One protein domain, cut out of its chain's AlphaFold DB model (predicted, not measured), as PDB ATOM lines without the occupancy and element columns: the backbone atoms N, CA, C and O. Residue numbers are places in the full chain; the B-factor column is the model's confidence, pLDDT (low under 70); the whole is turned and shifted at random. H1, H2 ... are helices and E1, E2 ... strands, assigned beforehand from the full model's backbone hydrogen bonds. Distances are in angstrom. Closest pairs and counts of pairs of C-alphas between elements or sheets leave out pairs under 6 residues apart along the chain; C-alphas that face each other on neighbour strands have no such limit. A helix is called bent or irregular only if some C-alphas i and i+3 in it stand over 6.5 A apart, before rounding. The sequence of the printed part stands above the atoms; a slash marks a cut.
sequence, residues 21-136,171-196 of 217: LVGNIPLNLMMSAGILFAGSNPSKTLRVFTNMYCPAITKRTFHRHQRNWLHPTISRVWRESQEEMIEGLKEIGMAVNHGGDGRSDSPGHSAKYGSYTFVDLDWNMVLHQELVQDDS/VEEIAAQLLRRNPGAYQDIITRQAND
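What this domain is: This is residues 21 to 136 and 171 to 196 of the 217 residues of an uncharacterized protein of Stichopus japonicus (UniProt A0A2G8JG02). What shape do these atoms make? A long bent helix, H3, runs along a flat body: its first arm, H3a, packs with H1 and H2 at one end, and its second arm, H3b, runs past a three-stranded sheet at the other, grazing it. The short helices H4 and H5 fill the space between, with H5 over one face of the sheet. What is it made of? The printed part has 142 residues, with five named helices and three named strands in the order H1 H2 H3 E1 E2 E3 H4 H5, a mixed class; the sheet, E1 E2 E3, is antiparallel. It is only just compact, close to loose, with a radius of gyration of the C-alphas of 17.3 A and spans of 57 by 43 by 22 A.

Where its parts are: Where are the first helices? H1 is residues 27 to 37, beginning at C-alpha 27 (152.881, 144.263, 188.114), and H2 is residues 42 to 51. H3, residues 59 to 92, was assigned as one helix by its hydrogen bonds but is bent, with C-alphas 68 and 71 7.0 A apart; its arms are H3a, residues 59 to 68, and H3b, residues 71 to 92, 31.7 A long. What follows? E1 is residues 98 to 103, E2 113 to 120, 23.2 A long, and E3 125 to 133, 23.7 A long, which bends by 52 degrees at residue 128. H4 is residues 171 to 181, and H5, residues 185 to 196, ends at C-alpha 196 (136.932, 131.500, 174.863).

How they stand to each other: How do the helices meet? H1 touches H3a, about perpendicular at 79 degrees, closest at the C-alphas of Ser 32 and Phe 62, 5.5 A. H2 and H3a form a helical hairpin, closest at C-alphas 43 and 59, 6.7 A; H3b touches H4 with residues 73 to 78 alone, closest at C-alphas 74 and 175, 5.9 A. In each helix or arm, every O i to N i+4 pair is within hydrogen-bond range. How is the sheet built? E1 E2 E3 is a meander, each strand the antiparallel neighbour of the one before, with N 101 and O 117 at 2.9 A and N 116 and O 130 at 2.8 A within hydrogen-bond range. What is on it? H5 is on one face, two layers, at a height over the sheet of 9.9 A, closest to E2 at C-alphas 191 and 113, 6.7 A. H3b only grazes the sheet with residues 79 to 89.

The domain as a whole: How far does it reach? The two C-alphas farthest apart, those of Tyr 53 and Gly 93, are 57.2 A apart. Is anything missing or uncertain? Residues 137 to 170 are cut out, and C-alphas 136 and 171 are 37.7 A apart across the cut; of the links printed whole, none is long. Mean pLDDT of the printed part is 74.2, with 42 residues under 70, among them 105 to 113 and 177 to 185.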
ATOM      1  N   LEU A  21     155.184 148.306 191.445       57.12
ATOM      2  CA  LEU A  21     155.170 148.953 190.131       57.12
ATOM      3  C   LEU A  21     156.456 148.583 189.385       57.12
ATOM      4  O   LEU A  21     157.537 148.682 189.961       57.12
ATOM      5  N   VAL A  22     156.343 148.190 188.117       57.72
ATOM      6  CA  VAL A  22     157.478 148.115 187.184       57.72
ATOM      7  C   VAL A  22     157.239 149.185 186.134       57.72
ATOM      8  O   VAL A  22     156.229 149.145 185.440       57.72
ATOM      9  N   GLY A  23     158.108 150.193 186.098       49.91
ATOM     10  CA  GLY A  23     157.988 151.328 185.188       49.91
ATOM     11  C   GLY A  23     156.623 152.011 185.173       49.91
ATOM     12  O   GLY A  23     156.025 152.213 184.124       49.91
ATOM     13  N   ASN A  24     156.100 152.322 186.363       55.66
ATOM     14  CA  ASN A  24     154.769 152.905 186.601       55.66
ATOM     15  C   ASN A  24     153.561 152.021 186.241       55.66
ATOM     16  O   ASN A  24     152.429 152.408 186.535       55.66
ATOM     17  N   ILE A  25     153.768 150.811 185.714       58.75
ATOM     18  CA  ILE A  25     152.699 149.834 185.506       58.75
ATOM     19  C   ILE A  25     152.560 148.939 186.743       58.75
ATOM     20  O   ILE A  25     153.554 148.408 187.249       58.75
ATOM     21  N   PRO A  26     151.331 148.697 187.234       68.06
ATOM     22  CA  PRO A  26     151.104 147.685 188.254       68.06
ATOM     23  C   PRO A  26     151.507 146.297 187.747       68.06
ATOM     24  O   PRO A  26     151.003 145.843 186.721       68.06
ATOM     25  N   LEU A  27     152.363 145.587 188.490       72.94
ATOM     26  CA  LEU A  27     152.881 144.263 188.114       72.94
ATOM     27  C   LEU A  27     151.772 143.267 187.721       72.94
ATOM     28  O   LEU A  27     151.945 142.458 186.815       72.94
ATOM     29  N   ASN A  28     150.595 143.382 188.338       77.69
ATOM     30  CA  ASN A  28     149.414 142.579 188.017       77.69
ATOM     31  C   ASN A  28     148.897 142.787 186.583       77.69
ATOM     32  O   ASN A  28     148.405 141.845 185.963       77.69
ATOM     33  N   LEU A  29     148.969 144.015 186.065       75.88
ATOM     34  CA  LEU A  29     148.584 144.326 184.690       75.88
ATOM     35  C   LEU A  29     149.638 143.817 183.707       75.88
ATOM     36  O   LEU A  29     149.282 143.208 182.703       75.88
ATOM     37  N   MET A  30     150.919 143.984 184.037       77.56
ATOM     38  CA  MET A  30     152.018 143.488 183.210       77.56
ATOM     39  C   MET A  30     152.017 141.958 183.114       77.56
ATOM     40  O   MET A  30     152.239 141.404 182.043       77.56
ATOM     41  N   MET A  31     151.680 141.261 184.201       81.88
ATOM     42  CA  MET A  31     151.538 139.809 184.173       81.88
ATOM     43  C   MET A  31     150.349 139.366 183.309       81.88
ATOM     44  O   MET A  31     150.480 138.412 182.546       81.88
ATOM     45  N   SER A  32     149.209 140.072 183.365       83.06
ATOM     46  CA  SER A  32     148.101 139.824 182.430       83.06
ATOM     47  C   SER A  32     148.517 140.031 180.979       83.06
ATOM     48  O   SER A  32     148.201 139.196 180.138       83.06
ATOM     49  N   ALA A  33     149.222 141.127 180.700       83.69
ATOM     50  CA  ALA A  33     149.721 141.448 179.372       83.69
ATOM     51  C   ALA A  33     150.648 140.334 178.865       83.69
ATOM     52  O   ALA A  33     150.409 139.780 177.801       83.69
ATOM     53  N   GLY A  34     151.628 139.917 179.671       85.25
ATOM     54  CA  GLY A  34     152.548 138.835 179.322       85.25
ATOM     55  C   GLY A  34     151.847 137.506 179.023       85.25
ATOM     56  O   GLY A  34     152.171 136.865 178.030       85.25
ATOM     57  N   ILE A  35     150.853 137.111 179.830       86.75
ATOM     58  CA  ILE A  35     150.070 135.885 179.585       86.75
ATOM     59  C   ILE A  35     149.300 135.983 178.259       86.75
ATOM     60  O   ILE A  35     149.334 135.039 177.469       86.75
ATOM     61  N   LEU A  36     148.628 137.116 178.020       86.31
ATOM     62  CA  LEU A  36     147.825 137.347 176.818       86.31
ATOM     63  C   LEU A  36     148.695 137.333 175.556       86.31
ATOM     64  O   LEU A  36     148.389 136.649 174.584       86.31
ATOM     65  N   PHE A  37     149.804 138.061 175.599       82.94
ATOM     66  CA  PHE A  37     150.715 138.230 174.478       82.94
ATOM     67  C   PHE A  37     151.529 136.985 174.152       82.94
ATOM     68  O   PHE A  37     151.824 136.736 172.988       82.94
ATOM     69  N   ALA A  38     151.845 136.166 175.154       83.81
ATOM     70  CA  ALA A  38     152.447 134.858 174.936       83.81
ATOM     71  C   ALA A  38     151.450 133.824 174.379       83.81
ATOM     72  O   ALA A  38     151.815 132.660 174.229       83.81
ATOM     73  N   GLY A  39     150.178 134.192 174.157       82.44
ATOM     74  CA  GLY A  39     149.144 133.262 173.700       82.44
ATOM     75  C   GLY A  39     148.907 132.093 174.659       82.44
ATOM     76  O   GLY A  39     148.436 131.032 174.255       82.44
ATOM     77  N   SER A  40     149.297 132.248 175.925       83.19
ATOM     78  CA  SER A  40     149.344 131.151 176.884       83.19
ATOM     79  C   SER A  40     147.995 130.965 177.566       83.19
ATOM     80  O   SER A  40     147.317 131.930 177.909       83.19
ATOM     81  N   ASN A  41     147.620 129.713 177.845       84.75
ATOM     82  CA  ASN A  41     146.383 129.437 178.570       84.75
ATOM     83  C   ASN A  41     146.471 129.998 180.010       84.75
ATOM     84  O   ASN A  41     147.274 129.493 180.805       84.75
ATOM     85  N   PRO A  42     145.618 130.966 180.400       84.81
ATOM     86  CA  PRO A  42     145.738 131.647 181.686       84.81
ATOM     87  C   PRO A  42     145.543 130.696 182.868       84.81
ATOM     88  O   PRO A  42     146.221 130.832 183.882       84.81
ATOM     89  N   SER A  43     144.673 129.687 182.752       84.50
ATOM     90  CA  SER A  43     144.496 128.682 183.806       84.50
ATOM     91  C   SER A  43     145.765 127.852 184.019       84.50
ATOM     92  O   SER A  43     146.154 127.618 185.165       84.50
ATOM     93  N   LYS A  44     146.432 127.427 182.938       87.69
ATOM     94  CA  LYS A  44     147.687 126.661 183.028       87.69
ATOM     95  C   LYS A  44     148.821 127.530 183.567       87.69
ATOM     96  O   LYS A  44     149.507 127.111 184.496       87.69
ATOM     97  N   THR A  45     148.972 128.754 183.066       87.44
ATOM     98  CA  THR A  45     150.050 129.655 183.494       87.44
ATOM     99  C   THR A  45     149.906 130.075 184.958       87.44
ATOM    100  O   THR A  45     150.872 130.018 185.716       87.44
ATOM    101  N   LEU A  46     148.693 130.402 185.415       84.12
ATOM    102  CA  LEU A  46     148.449 130.714 186.829       84.12
ATOM    103  C   LEU A  46     148.683 129.502 187.746       84.12
ATOM    104  O   LEU A  46     149.157 129.659 188.872       84.12
ATOM    105  N   ARG A  47     148.414 128.281 187.262       86.19
ATOM    106  CA  ARG A  47     148.745 127.046 187.989       86.19
ATOM    107  C   ARG A  47     150.255 126.854 188.129       86.19
ATOM    108  O   ARG A  47     150.706 126.460 189.200       86.19
ATOM    109  N   VAL A  48     151.036 127.176 187.097       88.62
ATOM    110  CA  VAL A  48     152.506 127.163 187.170       88.62
ATOM    111  C   VAL A  48     153.002 128.153 188.227       88.62
ATOM    112  O   VAL A  48     153.779 127.760 189.094       88.62
ATOM    113  N   PHE A  49     152.489 129.387 188.251       83.06
ATOM    114  CA  PHE A  49     152.842 130.352 189.303       83.06
ATOM    115  C   PHE A  49     152.479 129.864 190.709       83.06
ATOM    116  O   PHE A  49     153.283 129.999 191.630       83.06
ATOM    117  N   THR A  50     151.317 129.222 190.860       79.38
ATOM    118  CA  THR A  50     150.886 128.622 192.132       79.38
ATOM    119  C   THR A  50     151.856 127.531 192.593       79.38
ATOM    120  O   THR A  50     152.251 127.515 193.756       79.38
ATOM    121  N   ASN A  51     152.296 126.657 191.682       87.06
ATOM    122  CA  ASN A  51     153.256 125.590 191.987       87.06
ATOM    123  C   ASN A  51     154.651 126.127 192.345       87.06
ATOM    124  O   ASN A  51     155.380 125.484 193.094       87.06
ATOM    125  N   MET A  52     155.024 127.300 191.828       80.75
ATOM    126  CA  MET A  52     156.277 127.983 192.167       80.75
ATOM    127  C   MET A  52     156.178 128.826 193.447       80.75
ATOM    128  O   MET A  52     157.125 129.538 193.774       80.75
ATOM    129  N   TYR A  53     155.042 128.791 194.155       73.06
ATOM    130  CA  TYR A  53     154.749 129.672 195.292       73.06
ATOM    131  C   TYR A  53     154.894 131.169 194.954       73.06
ATOM    132  O   TYR A  53     155.184 131.992 195.822       73.06
ATOM    133  N   CYS A  54     154.674 131.534 193.687       74.94
ATOM    134  CA  CYS A  54     154.732 132.908 193.215       74.94
ATOM    135  C   CYS A  54     153.344 133.562 193.350       74.94
ATOM    136  O   CYS A  54     152.379 133.060 192.762       74.94
ATOM    137  N   PRO A  55     153.204 134.672 194.102       69.88
ATOM    138  CA  PRO A  55     151.951 135.414 194.167       69.88
ATOM    139  C   PRO A  55     151.540 135.917 192.780       69.88
ATOM    140  O   PRO A  55     152.260 136.685 192.146       69.88
ATOM    141  N   ALA A  56     150.366 135.493 192.322       77.44
ATOM    142  CA  ALA A  56     149.859 135.763 190.984       77.44
ATOM    143  C   ALA A  56     148.431 136.326 191.037       77.44
ATOM    144  O   ALA A  56     147.689 136.133 192.003       77.44
ATOM    145  N   ILE A  57     148.022 137.023 189.975       80.25
ATOM    146  CA  ILE A  57     146.632 137.452 189.791       80.25
ATOM    147  C   ILE A  57     145.695 136.248 189.675       80.25
ATOM    148  O   ILE A  57     146.070 135.166 189.237       80.25
ATOM    149  N   THR A  58     144.423 136.461 189.992       77.56
ATOM    150  CA  THR A  58     143.394 135.443 189.758       77.56
ATOM    151  C   THR A  58     142.969 135.410 188.290       77.56
ATOM    152  O   THR A  58     143.049 136.423 187.587       77.56
ATOM    153  N   LYS A  59     142.393 134.282 187.850       79.38
ATOM    154  CA  LYS A  59     141.757 134.173 186.525       79.38
ATOM    155  C   LYS A  59     140.723 135.289 186.310       79.38
ATOM    156  O   LYS A  59     140.700 135.904 185.252       79.38
ATOM    157  N   ARG A  60     139.923 135.632 187.327       72.81
ATOM    158  CA  ARG A  60     138.953 136.743 187.268       72.81
ATOM    159  C   ARG A  60     139.625 138.090 186.993       72.81
ATOM    160  O   ARG A  60     139.145 138.867 186.172       72.81
ATOM    161  N   THR A  61     140.727 138.370 187.682       71.38
ATOM    162  CA  THR A  61     141.505 139.599 187.486       71.38
ATOM    163  C   THR A  61     142.105 139.652 186.081       71.38
ATOM    164  O   THR A  61     142.025 140.700 185.448       71.38
ATOM    165  N   PHE A  62     142.619 138.528 185.569       80.44
ATOM    166  CA  PHE A  62     143.118 138.418 184.196       80.44
ATOM    167  C   PHE A  62     142.056 138.819 183.160       80.44
ATOM    168  O   PHE A  62     142.291 139.761 182.411       80.44
ATOM    169  N   HIS A  63     140.865 138.208 183.189       78.69
ATOM    170  CA  HIS A  63     139.797 138.516 182.222       78.69
ATOM    171  C   HIS A  63     139.311 139.967 182.338       78.69
ATOM    172  O   HIS A  63     138.982 140.602 181.341       78.69
ATOM    173  N   ARG A  64     139.303 140.534 183.554       73.00
ATOM    174  CA  ARG A  64     138.985 141.955 183.754       73.00
ATOM    175  C   ARG A  64     140.032 142.865 183.110       73.00
ATOM    176  O   ARG A  64     139.658 143.850 182.485       73.00
ATOM    177  N   HIS A  65     141.320 142.554 183.265       79.81
ATOM    178  CA  HIS A  65     142.400 143.312 182.627       79.81
ATOM    179  C   HIS A  65     142.328 143.198 181.105       79.81
ATOM    180  O   HIS A  65     142.442 144.199 180.404       79.81
ATOM    181  N   GLN A  66     142.088 141.982 180.616       81.75
ATOM    182  CA  GLN A  66     141.952 141.675 179.203       81.75
ATOM    183  C   GLN A  66     140.816 142.482 178.560       81.75
ATOM    184  O   GLN A  66     141.064 143.226 177.618       81.75
ATOM    185  N   ARG A  67     139.604 142.425 179.126       74.19
ATOM    186  CA  ARG A  67     138.424 143.130 178.600       74.19
ATOM    187  C   ARG A  67     138.523 144.651 178.698       74.19
ATOM    188  O   ARG A  67     138.128 145.345 177.770       74.19
ATOM    189  N   ASN A  68     139.005 145.174 179.824       70.19
ATOM    190  CA  ASN A  68     138.902 146.610 180.098       70.19
ATOM    191  C   ASN A  68     140.090 147.418 179.573       70.19
ATOM    192  O   ASN A  68     139.941 148.618 179.357       70.19
ATOM    193  N   TRP A  69     141.264 146.795 179.434       73.31
ATOM    194  CA  TRP A  69     142.503 147.515 179.139       73.31
ATOM    195  C   TRP A  69     143.273 146.898 177.982       73.31
ATOM    196  O   TRP A  69     143.564 147.603 177.026       73.31
ATOM    197  N   LEU A  70     143.572 145.597 178.023       78.31
ATOM    198  CA  LEU A  70     144.467 145.004 177.025       78.31
ATOM    199  C   LEU A  70     143.829 144.969 175.634       78.31
ATOM    200  O   LEU A  70     144.416 145.511 174.708       78.31
ATOM    201  N   HIS A  71     142.623 144.412 175.486       79.56
ATOM    202  CA  HIS A  71     141.943 144.358 174.184       79.56
ATOM    203  C   HIS A  71     141.714 145.750 173.580       79.56
ATOM    204  O   HIS A  71     142.160 145.964 172.455       79.56
ATOM    205  N   PRO A  72     141.129 146.733 174.303       77.44
ATOM    206  CA  PRO A  72     140.968 148.082 173.761       77.44
ATOM    207  C   PRO A  72     142.288 148.723 173.324       77.44
ATOM    208  O   PRO A  72     142.343 149.352 172.266       77.44
ATOM    209  N   THR A  73     143.359 148.552 174.108       78.88
ATOM    210  CA  THR A  73     144.677 149.103 173.771       78.88
ATOM    211  C   THR A  73     145.263 148.434 172.532       78.88
ATOM    212  O   THR A  73     145.742 149.136 171.646       78.88
ATOM    213  N   ILE A  74     145.190 147.106 172.428       81.00
ATOM    214  CA  ILE A  74     145.706 146.364 171.271       81.00
ATOM    215  C   ILE A  74     144.946 146.768 170.003       81.00
ATOM    216  O   ILE A  74     145.578 147.097 169.003       81.00
ATOM    217  N   SER A  75     143.611 146.811 170.043       79.06
ATOM    218  CA  SER A  75     142.798 147.223 168.891       79.06
ATOM    219  C   SER A  75     143.069 148.663 168.464       79.06
ATOM    220  O   SER A  75     143.051 148.964 167.272       79.06
ATOM    221  N   ARG A  76     143.338 149.566 169.417       79.31
ATOM    222  CA  ARG A  76     143.741 150.942 169.101       79.31
ATOM    223  C   ARG A  76     145.095 150.977 168.392       79.31
ATOM    224  O   ARG A  76     145.161 151.537 167.307       79.31
ATOM    225  N   VAL A  77     146.124 150.354 168.970       82.75
ATOM    226  CA  VAL A  77     147.485 150.345 168.402       82.75
ATOM    227  C   VAL A  77     147.505 149.685 167.023       82.75
ATOM    228  O   VAL A  77     148.172 150.176 166.115       82.75
ATOM    229  N   TRP A  78     146.753 148.596 166.845       81.94
ATOM    230  CA  TRP A  78     146.589 147.949 165.547       81.94
ATOM    231  C   TRP A  78     146.004 148.907 164.509       81.94
ATOM    232  O   TRP A  78     146.580 149.079 163.442       81.94
ATOM    233  N   ARG A  79     144.888 149.566 164.837       82.88
ATOM    234  CA  ARG A  79     144.212 150.496 163.927       82.88
ATOM    235  C   ARG A  79     145.081 151.701 163.571       82.88
ATOM    236  O   ARG A  79     145.156 152.040 162.401       82.88
ATOM    237  N   GLU A  80     145.761 152.292 164.551       83.62
ATOM    238  CA  GLU A  80     146.715 153.387 164.318       83.62
ATOM    239  C   GLU A  80     147.839 152.936 163.374       83.62
ATOM    240  O   GLU A  80     148.107 153.595 162.375       83.62
ATOM    241  N   SER A  81     148.412 151.750 163.610       82.31
ATOM    242  CA  SER A  81     149.442 151.187 162.727       82.31
ATOM    243  C   SER A  81     148.908 150.940 161.311       82.31
ATOM    244  O   SER A  81     149.603 151.202 160.335       82.31
ATOM    245  N   GLN A  82     147.676 150.439 161.166       81.81
ATOM    246  CA  GLN A  82     147.068 150.218 159.850       81.81
ATOM    247  C   GLN A  82     146.789 151.521 159.103       81.81
ATOM    248  O   GLN A  82     147.047 151.591 157.904       81.81
ATOM    249  N   GLU A  83     146.281 152.542 159.793       84.88
ATOM    250  CA  GLU A  83     146.031 153.861 159.209       84.88
ATOM    251  C   GLU A  83     147.336 154.475 158.676       84.88
ATOM    252  O   GLU A  83     147.378 154.864 157.509       84.88
ATOM    253  N   GLU A  84     148.414 154.443 159.468       84.19
ATOM    254  CA  GLU A  84     149.747 154.915 159.058       84.19
ATOM    255  C   GLU A  84     150.286 154.153 157.835       84.19
ATOM    256  O   GLU A  84     150.793 154.757 156.886       84.19
ATOM    257  N   MET A  85     150.150 152.822 157.815       79.25
ATOM    258  CA  MET A  85     150.602 151.993 156.691       79.25
ATOM    259  C   MET A  85     149.821 152.293 155.403       79.25
ATOM    260  O   MET A  85     150.413 152.424 154.331       79.25
ATOM    261  N   ILE A  86     148.494 152.428 155.495       81.19
ATOM    262  CA  ILE A  86     147.633 152.732 154.345       81.19
ATOM    263  C   ILE A  86     147.916 154.140 153.812       81.19
ATOM    264  O   ILE A  86     147.896 154.347 152.597       81.19
ATOM    265  N   GLU A  87     148.161 155.114 154.689       84.75
ATOM    266  CA  GLU A  87     148.530 156.473 154.288       84.75
ATOM    267  C   GLU A  87     149.878 156.489 153.555       84.75
ATOM    268  O   GLU A  87     149.954 157.023 152.448       84.75
ATOM    269  N   GLY A  88     150.888 155.780 154.072       81.88
ATOM    270  CA  GLY A  88     152.179 155.628 153.392       81.88
ATOM    271  C   GLY A  88     152.067 154.980 152.005       81.88
ATOM    272  O   GLY A  88     152.681 155.447 151.046       81.88
ATOM    273  N   LEU A  89     151.228 153.950 151.848       76.88
ATOM    274  CA  LEU A  89     150.990 153.317 150.542       76.88
ATOM    275  C   LEU A  89     150.297 154.261 149.547       76.88
ATOM    276  O   LEU A  89     150.630 154.259 148.358       76.88
ATOM    277  N   LYS A  90     149.368 155.104 150.018       81.00
ATOM    278  CA  LYS A  90     148.718 156.129 149.183       81.00
ATOM    279  C   LYS A  90     149.708 157.187 148.699       81.00
ATOM    280  O   LYS A  90     149.585 157.629 147.559       81.00
ATOM    281  N   GLU A  91     150.671 157.580 149.530       81.88
ATOM    282  CA  GLU A  91     151.711 158.548 149.158       81.88
ATOM    283  C   GLU A  91     152.679 158.000 148.102       81.88
ATOM    284  O   GLU A  91     153.082 158.730 147.196       81.88
ATOM    285  N   ILE A  92     153.027 156.711 148.183       78.94
ATOM    286  CA  ILE A  92     153.936 156.050 147.233       78.94
ATOM    287  C   ILE A  92     153.292 155.917 145.838       78.94
ATOM    288  O   ILE A  92     153.995 155.954 144.827       78.94
ATOM    289  N   GLY A  93     151.960 155.789 145.760       70.19
ATOM    290  CA  GLY A  93     151.204 155.826 144.500       70.19
ATOM    291  C   GLY A  93     151.510 154.680 143.524       70.19
ATOM    292  O   GLY A  93     151.191 154.779 142.337       70.19
ATOM    293  N   MET A  94     152.150 153.607 143.995       65.00
ATOM    294  CA  MET A  94     152.484 152.434 143.187       65.00
ATOM    295  C   MET A  94     151.298 151.471 143.091       65.00
ATOM    296  O   MET A  94     150.436 151.430 143.966       65.00
ATOM    297  N   ALA A  95     151.247 150.695 142.004       67.50
ATOM    298  CA  ALA A  95     150.297 149.597 141.886       67.50
ATOM    299  C   ALA A  95     150.600 148.572 142.981       67.50
ATOM    300  O   ALA A  95     151.739 148.128 143.093       67.50
ATOM    301  N   VAL A  96     149.590 148.237 143.777       68.56
ATOM    302  CA  VAL A  96     149.761 147.370 144.935       68.56
ATOM    303  C   VAL A  96     149.299 145.958 144.593       68.56
ATOM    304  O   VAL A  96     148.169 145.768 144.132       68.56
ATOM    305  N   ASN A  97     150.174 144.971 144.778       75.56
ATOM    306  CA  ASN A  97     149.827 143.568 144.607       75.56
ATOM    307  C   ASN A  97     149.279 143.006 145.922       75.56
ATOM    308  O   ASN A  97     149.982 142.955 146.930       75.56
ATOM    309  N   HIS A  98     148.021 142.572 145.920       79.19
ATOM    310  CA  HIS A  98     147.353 142.117 147.134       79.19
ATOM    311  C   HIS A  98     146.980 140.640 147.072       79.19
ATOM    312  O   HIS A  98     146.546 140.133 146.039       79.19
ATOM    313  N   GLY A  99     147.089 139.976 148.219       80.19
ATOM    314  CA  GLY A  99     146.652 138.605 148.442       80.19
ATOM    315  C   GLY A  99     145.748 138.515 149.667       80.19
ATOM    316  O   GLY A  99     145.799 139.360 150.557       80.19
ATOM    317  N   GLY A 100     144.904 137.490 149.708       81.88
ATOM    318  CA  GLY A 100     144.084 137.164 150.868       81.88
ATOM    319  C   GLY A 100     144.391 135.752 151.343       81.88
ATOM    320  O   GLY A 100     144.491 134.853 150.510       81.88
ATOM    321  N   ASP A 101     144.527 135.564 152.653       81.38
ATOM    322  CA  ASP A 101     144.655 134.245 153.277       81.38
ATOM    323  C   ASP A 101     143.604 134.062 154.377       81.38
ATOM    324  O   ASP A 101     143.348 134.967 155.176       81.38
ATOM    325  N   GLY A 102     142.983 132.886 154.400       78.62
ATOM    326  CA  GLY A 102     141.967 132.504 155.374       78.62
ATOM    327  C   GLY A 102     142.492 131.387 156.262       78.62
ATOM    328  O   GLY A 102     142.843 130.317 155.772       78.62
ATOM    329  N   ARG A 103     142.510 131.605 157.576       74.81
ATOM    330  CA  ARG A 103     142.898 130.590 158.562       74.81
ATOM    331  C   ARG A 103     141.702 130.194 159.409       74.81
ATOM    332  O   ARG A 103     141.041 131.064 159.965       74.81
ATOM    333  N   SER A 104     141.459 128.896 159.550       70.69
ATOM    334  CA  SER A 104     140.421 128.352 160.429       70.69
ATOM    335  C   SER A 104     141.079 127.452 161.475       70.69
ATOM    336  O   SER A 104     141.209 126.245 161.296       70.69
ATOM    337  N   ASP A 105     141.585 128.075 162.544       62.88
ATOM    338  CA  ASP A 105     142.292 127.390 163.628       62.88
ATOM    339  C   ASP A 105     141.479 127.468 164.923       62.88
ATOM    340  O   ASP A 105     141.530 128.456 165.662       62.88
ATOM    341  N   SER A 106     140.765 126.390 165.245       53.69
ATOM    342  CA  SER A 106     140.239 126.175 166.594       53.69
ATOM    343  C   SER A 106     140.782 124.863 167.175       53.69
ATOM    344  O   SER A 106     140.886 123.869 166.453       53.69
ATOM    345  N   PRO A 107     141.138 124.806 168.471       47.62
ATOM    346  CA  PRO A 107     141.423 123.542 169.135       47.62
ATOM    347  C   PRO A 107     140.099 122.809 169.417       47.62
ATOM    348  O   PRO A 107     139.444 123.080 170.420       47.62
ATOM    349  N   GLY A 108     139.701 121.883 168.544       53.38
ATOM    350  CA  GLY A 108     138.464 121.104 168.688       53.38
ATOM    351  C   GLY A 108     137.841 120.748 167.338       53.38
ATOM    352  O   GLY A 108     138.201 121.328 166.323       53.38
ATOM    353  N   HIS A 109     136.915 119.786 167.324       49.34
ATOM    354  CA  HIS A 109     136.346 119.167 166.115       49.34
ATOM    355  C   HIS A 109     135.512 120.085 165.192       49.34
ATOM    356  O   HIS A 109     134.924 119.592 164.235       49.34
ATOM    357  N   SER A 110     135.460 121.399 165.412       56.59
ATOM    358  CA  SER A 110     134.876 122.366 164.471       56.59
ATOM    359  C   SER A 110     135.394 123.766 164.786       56.59
ATOM    360  O   SER A 110     135.242 124.244 165.912       56.59
ATOM    361  N   ALA A 111     135.990 124.433 163.799       62.78
ATOM    362  CA  ALA A 111     136.384 125.829 163.910       62.78
ATOM    363  C   ALA A 111     135.189 126.735 163.621       62.78
ATOM    364  O   ALA A 111     134.791 126.913 162.484       62.78
ATOM    365  N   LYS A 112     134.599 127.287 164.687       66.50
ATOM    366  CA  LYS A 112     133.457 128.213 164.599       66.50
ATOM    367  C   LYS A 112     133.848 129.591 164.057       66.50
ATOM    368  O   LYS A 112     133.016 130.294 163.491       66.50
ATOM    369  N   TYR A 113     135.095 129.993 164.278       67.81
ATOM    370  CA  TYR A 113     135.623 131.270 163.817       67.81
ATOM    371  C   TYR A 113     136.889 131.044 163.001       67.81
ATOM    372  O   TYR A 113     137.864 130.480 163.505       67.81
ATOM    373  N   GLY A 114     136.868 131.541 161.771       70.56
ATOM    374  CA  GLY A 114     138.038 131.738 160.933       70.56
ATOM    375  C   GLY A 114     138.502 133.194 160.975       70.56
ATOM    376  O   GLY A 114     137.764 134.110 161.328       70.56
ATOM    377  N   SER A 115     139.751 133.433 160.608       77.25
ATOM    378  CA  SER A 115     140.290 134.770 160.377       77.25
ATOM    379  C   SER A 115     140.658 134.919 158.912       77.25
ATOM    380  O   SER A 115     141.431 134.118 158.387       77.25
ATOM    381  N   TYR A 116     140.147 135.965 158.275       80.06
ATOM    382  CA  TYR A 116     140.549 136.374 156.940       80.06
ATOM    383  C   TYR A 116     141.540 137.532 157.035       80.06
ATOM    384  O   TYR A 116     141.296 138.520 157.730       80.06
ATOM    385  N   THR A 117     142.661 137.410 156.335       79.69
ATOM    386  CA  THR A 117     143.745 138.390 156.330       79.69
ATOM    387  C   THR A 117     143.987 138.866 154.916       79.69
ATOM    388  O   THR A 117     144.250 138.067 154.026       79.69
ATOM    389  N   PHE A 118     143.944 140.176 154.715       80.69
ATOM    390  CA  PHE A 118     144.287 140.817 153.459       80.69
ATOM    391  C   PHE A 118     145.680 141.428 153.577       80.69
ATOM    392  O   PHE A 118     145.922 142.273 154.447       80.69
ATOM    393  N   VAL A 119     146.594 140.989 152.720       83.06
ATOM    394  CA  VAL A 119     148.007 141.360 152.751       83.06
ATOM    395  C   VAL A 119     148.445 142.017 151.452       83.06
ATOM    396  O   VAL A 119     147.989 141.681 150.361       83.06
ATOM    397  N   ASP A 120     149.362 142.960 151.584       80.75
ATOM    398  CA  ASP A 120     150.221 143.435 150.513       80.75
ATOM    399  C   ASP A 120     151.351 142.421 150.304       80.75
ATOM    400  O   ASP A 120     152.099 142.127 151.240       80.75
ATOM    401  N   LEU A 121     151.457 141.864 149.101       79.31
ATOM    402  CA  LEU A 121     152.446 140.839 148.766       79.31
ATOM    403  C   LEU A 121     153.830 141.427 148.476       79.31
ATOM    404  O   LEU A 121     154.825 140.721 148.630       79.31
ATOM    405  N   ASP A 122     153.901 142.695 148.077       76.75
ATOM    406  CA  ASP A 122     155.160 143.352 147.724       76.75
ATOM    407  C   ASP A 122     155.917 143.777 148.988       76.75
ATOM    408  O   ASP A 122     157.140 143.645 149.070       76.75
ATOM    409  N   TRP A 123     155.178 144.225 150.005       71.31
ATOM    410  CA  TRP A 123     155.738 144.673 151.283       71.31
ATOM    411  C   TRP A 123     155.559 143.667 152.427       71.31
ATOM    412  O   TRP A 123     156.105 143.874 153.512       71.31
ATOM    413  N   ASN A 124     154.833 142.569 152.194       73.50
ATOM    414  CA  ASN A 124     154.476 141.560 153.198       73.50
ATOM    415  C   ASN A 124     153.793 142.181 154.434       73.50
ATOM    416  O   ASN A 124     154.138 141.892 155.584       73.50
ATOM    417  N   MET A 125     152.848 143.091 154.186       73.38
ATOM    418  CA  MET A 125     152.168 143.892 155.209       73.38
ATOM    419  C   MET A 125     150.687 143.534 155.294       73.38
ATOM    420  O   MET A 125     150.020 143.378 154.277       73.38
ATOM    421  N   VAL A 126     150.142 143.453 156.510       79.69
ATOM    422  CA  VAL A 126     148.712 143.180 156.725       79.69
ATOM    423  C   VAL A 126     147.904 144.475 156.619       79.69
ATOM    424  O   VAL A 126     147.996 145.355 157.475       79.69
ATOM    425  N   LEU A 127     147.070 144.570 155.586       77.81
ATOM    426  CA  LEU A 127     146.265 145.752 155.265       77.81
ATOM    427  C   LEU A 127     144.886 145.725 155.900       77.81
ATOM    428  O   LEU A 127     144.362 146.755 156.311       77.81
ATOM    429  N   HIS A 128     144.285 144.545 155.975       79.62
ATOM    430  CA  HIS A 128     142.974 144.374 156.573       79.62
ATOM    431  C   HIS A 128     142.850 142.988 157.181       79.62
ATOM    432  O   HIS A 128     143.509 142.042 156.749       79.62
ATOM    433  N   GLN A 129     142.008 142.878 158.198       76.69
ATOM    434  CA  GLN A 129     141.730 141.608 158.828       76.69
ATOM    435  C   GLN A 129     140.305 141.584 159.359       76.69
ATOM    436  O   GLN A 129     139.870 142.519 160.032       76.69
ATOM    437  N   GLU A 130     139.630 140.473 159.101       79.69
ATOM    438  CA  GLU A 130     138.258 140.237 159.512       79.69
ATOM    439  C   GLU A 130     138.144 138.883 160.213       79.69
ATOM    440  O   GLU A 130     138.782 137.900 159.826       79.69
ATOM    441  N   LEU A 131     137.352 138.843 161.283       77.62
ATOM    442  CA  LEU A 131     136.955 137.591 161.912       77.62
ATOM    443  C   LEU A 131     135.688 137.109 161.208       77.62
ATOM    444  O   LEU A 131     134.676 137.806 161.217       77.62
ATOM    445  N   VAL A 132     135.754 135.927 160.612       77.38
ATOM    446  CA  VAL A 132     134.649 135.296 159.894       77.38
ATOM    447  C   VAL A 132     134.070 134.210 160.791       77.38
ATOM    448  O   VAL A 132     134.808 133.419 161.373       77.38
ATOM    449  N   GLN A 133     132.751 134.193 160.949       76.00
ATOM    450  CA  GLN A 133     132.061 133.124 161.662       76.00
ATOM    451  C   GLN A 133     131.528 132.116 160.645       76.00
ATOM    452  O   GLN A 133     130.841 132.510 159.703       76.00
ATOM    453  N   ASP A 134     131.815 130.838 160.865       66.44
ATOM    454  CA  ASP A 134     131.249 129.755 160.071       66.44
ATOM    455  C   ASP A 134     129.892 129.360 160.676       66.44
ATOM    456  O   ASP A 134     129.811 128.869 161.804       66.44
ATOM    457  N   ASP A 135     128.809 129.596 159.930       56.28
ATOM    458  CA  ASP A 135     127.437 129.235 160.328       56.28
ATOM    459  C   ASP A 135     127.084 127.768 159.989       56.28
ATOM    460  O   ASP A 135     125.972 127.309 160.253       56.28
ATOM    461  N   SER A 136     128.018 127.003 159.415       46.16
ATOM    462  CA  SER A 136     127.838 125.591 159.067       46.16
ATOM    463  C   SER A 136     128.167 124.681 160.250       46.16
ATOM    464  O   SER A 136     129.209 124.029 160.292       46.16
ATOM    465  N   VAL A 171     151.708 149.900 178.301       62.00
ATOM    466  CA  VAL A 171     151.011 148.738 177.702       62.00
ATOM    467  C   VAL A 171     150.945 148.888 176.180       62.00
ATOM    468  O   VAL A 171     151.058 147.905 175.450       62.00
ATOM    469  N   GLU A 172     150.811 150.127 175.718       66.12
ATOM    470  CA  GLU A 172     150.852 150.551 174.326       66.12
ATOM    471  C   GLU A 172     152.180 150.185 173.656       66.12
ATOM    472  O   GLU A 172     152.177 149.586 172.585       66.12
ATOM    473  N   GLU A 173     153.316 150.482 174.290       67.19
ATOM    474  CA  GLU A 173     154.641 150.171 173.739       67.19
ATOM    475  C   GLU A 173     154.907 148.666 173.685       67.19
ATOM    476  O   GLU A 173     155.485 148.180 172.709       67.19
ATOM    477  N   ILE A 174     154.447 147.914 174.691       65.94
ATOM    478  CA  ILE A 174     154.523 146.448 174.690       65.94
ATOM    479  C   ILE A 174     153.667 145.885 173.546       65.94
ATOM    480  O   ILE A 174     154.154 145.063 172.768       65.94
ATOM    481  N   ALA A 175     152.423 146.357 173.399       67.06
ATOM    482  CA  ALA A 175     151.529 145.947 172.317       67.06
ATOM    483  C   ALA A 175     152.115 146.287 170.937       67.06
ATOM    484  O   ALA A 175     152.169 145.423 170.064       67.06
ATOM    485  N   ALA A 176     152.635 147.502 170.756       71.00
ATOM    486  CA  ALA A 176     153.258 147.942 169.512       71.00
ATOM    487  C   ALA A 176     154.497 147.106 169.163       71.00
ATOM    488  O   ALA A 176     154.691 146.730 168.010       71.00
ATOM    489  N   GLN A 177     155.342 146.770 170.142       66.56
ATOM    490  CA  GLN A 177     156.494 145.903 169.890       66.56
ATOM    491  C   GLN A 177     156.115 144.469 169.532       66.56
ATOM    492  O   GLN A 177     156.783 143.861 168.696       66.56
ATOM    493  N   LEU A 178     155.062 143.929 170.138       67.00
ATOM    494  CA  LEU A 178     154.567 142.601 169.791       67.00
ATOM    495  C   LEU A 178     153.967 142.564 168.396       67.00
ATOM    496  O   LEU A 178     154.326 141.678 167.631       67.00
ATOM    497  N   LEU A 179     153.140 143.549 168.043       68.12
ATOM    498  CA  LEU A 179     152.576 143.665 166.698       68.12
ATOM    499  C   LEU A 179     153.669 143.878 165.641       68.12
ATOM    500  O   LEU A 179     153.592 143.298 164.565       68.12
ATOM    501  N   ARG A 180     154.743 144.612 165.969       66.69
ATOM    502  CA  ARG A 180     155.929 144.728 165.100       66.69
ATOM    503  C   ARG A 180     156.692 143.412 164.928       66.69
ATOM    504  O   ARG A 180     157.225 143.163 163.855       66.69
ATOM    505  N   ARG A 181     156.801 142.588 165.978       60.97
ATOM    506  CA  ARG A 181     157.511 141.292 165.928       60.97
ATOM    507  C   ARG A 181     156.686 140.179 165.292       60.97
ATOM    508  O   ARG A 181     157.259 139.281 164.688       60.97
ATOM    509  N   ASN A 182     155.373 140.209 165.476       64.00
ATOM    510  CA  ASN A 182     154.439 139.235 164.941       64.00
ATOM    511  C   ASN A 182     153.117 139.946 164.596       64.00
ATOM    512  O   ASN A 182     152.237 140.043 165.456       64.00
ATOM    513  N   PRO A 183     152.954 140.416 163.346       61.81
ATOM    514  CA  PRO A 183     151.710 141.037 162.885       61.81
ATOM    515  C   PRO A 183     150.500 140.103 163.036       61.81
ATOM    516  O   PRO A 183     149.391 140.556 163.306       61.81
ATOM    517  N   GLY A 184     150.732 138.785 162.957       63.34
ATOM    518  CA  GLY A 184     149.729 137.742 163.167       63.34
ATOM    519  C   GLY A 184     149.291 137.555 164.631       63.34
ATOM    520  O   GLY A 184     148.296 136.886 164.907       63.34
ATOM    521  N   ALA A 185     149.986 138.159 165.601       68.50
ATOM    522  CA  ALA A 185     149.642 138.014 167.018       68.50
ATOM    523  C   ALA A 185     148.271 138.621 167.354       68.50
ATOM    524  O   ALA A 185     147.592 138.142 168.260       68.50
ATOM    525  N   TYR A 186     147.843 139.652 166.617       71.75
ATOM    526  CA  TYR A 186     146.508 140.227 166.772       71.75
ATOM    527  C   TYR A 186     145.407 139.202 166.464       71.75
ATOM    528  O   TYR A 186     144.435 139.095 167.212       71.75
ATOM    529  N   GLN A 187     145.598 138.403 165.408       67.31
ATOM    530  CA  GLN A 187     144.646 137.380 164.955       67.31
ATOM    531  C   GLN A 187     144.496 136.295 166.003       67.31
ATOM    532  O   GLN A 187     143.399 136.026 166.477       67.31
ATOM    533  N   ASP A 188     145.627 135.766 166.447       72.31
ATOM    534  CA  ASP A 188     145.709 134.783 167.513       72.31
ATOM    535  C   ASP A 188     144.988 135.238 168.789       72.31
ATOM    536  O   ASP A 188     144.309 134.446 169.441       72.31
ATOM    537  N   ILE A 189     145.129 136.511 169.166       74.44
ATOM    538  CA  ILE A 189     144.521 137.066 170.380       74.44
ATOM    539  C   ILE A 189     142.998 137.202 170.236       74.44
ATOM    540  O   ILE A 189     142.271 136.867 171.174       74.44
ATOM    541  N   ILE A 190     142.506 137.668 169.085       71.19
ATOM    542  CA  ILE A 190     141.067 137.872 168.855       71.19
ATOM    543  C   ILE A 190     140.342 136.553 168.614       71.19
ATOM    544  O   ILE A 190     139.303 136.319 169.227       71.19
ATOM    545  N   THR A 191     140.893 135.665 167.790       67.19
ATOM    546  CA  THR A 191     140.285 134.358 167.508       67.19
ATOM    547  C   THR A 191     140.226 133.504 168.776       67.19
ATOM    548  O   THR A 191     139.203 132.880 169.057       67.19
ATOM    549  N   ARG A 192     141.269 133.529 169.624       68.94
ATOM    550  CA  ARG A 192     141.222 132.871 170.945       68.94
ATOM    551  C   ARG A 192     140.173 133.492 171.862       68.94
ATOM    552  O   ARG A 192     139.464 132.747 172.523       68.94
ATOM    553  N   GLN A 193     140.034 134.819 171.875       70.06
ATOM    554  CA  GLN A 193     138.989 135.482 172.660       70.06
ATOM    555  C   GLN A 193     137.583 135.053 172.217       70.06
ATOM    556  O   GLN A 193     136.767 134.711 173.068       70.06
ATOM    557  N   ALA A 194     137.312 135.041 170.910       64.56
ATOM    558  CA  ALA A 194     136.017 134.633 170.368       64.56
ATOM    559  C   ALA A 194     135.686 133.171 170.724       64.56
ATOM    560  O   ALA A 194     134.569 132.860 171.141       64.56
ATOM    561  N   ASN A 195     136.683 132.286 170.650       63.19
ATOM    562  CA  ASN A 195     136.550 130.886 171.055       63.19
ATOM    563  C   ASN A 195     136.378 130.710 172.580       63.19
ATOM    564  O   ASN A 195     135.598 129.858 173.016       63.19
ATOM    565  N   ASP A 196     137.064 131.512 173.400       65.56
ATOM    566  CA  ASP A 196     136.932 131.500 174.863       65.56
ATOM    567  C   ASP A 196     135.546 132.000 175.313       65.56
ATOM    568  O   ASP A 196     134.960 131.427 176.235       65.56
TER     569      ASP A 196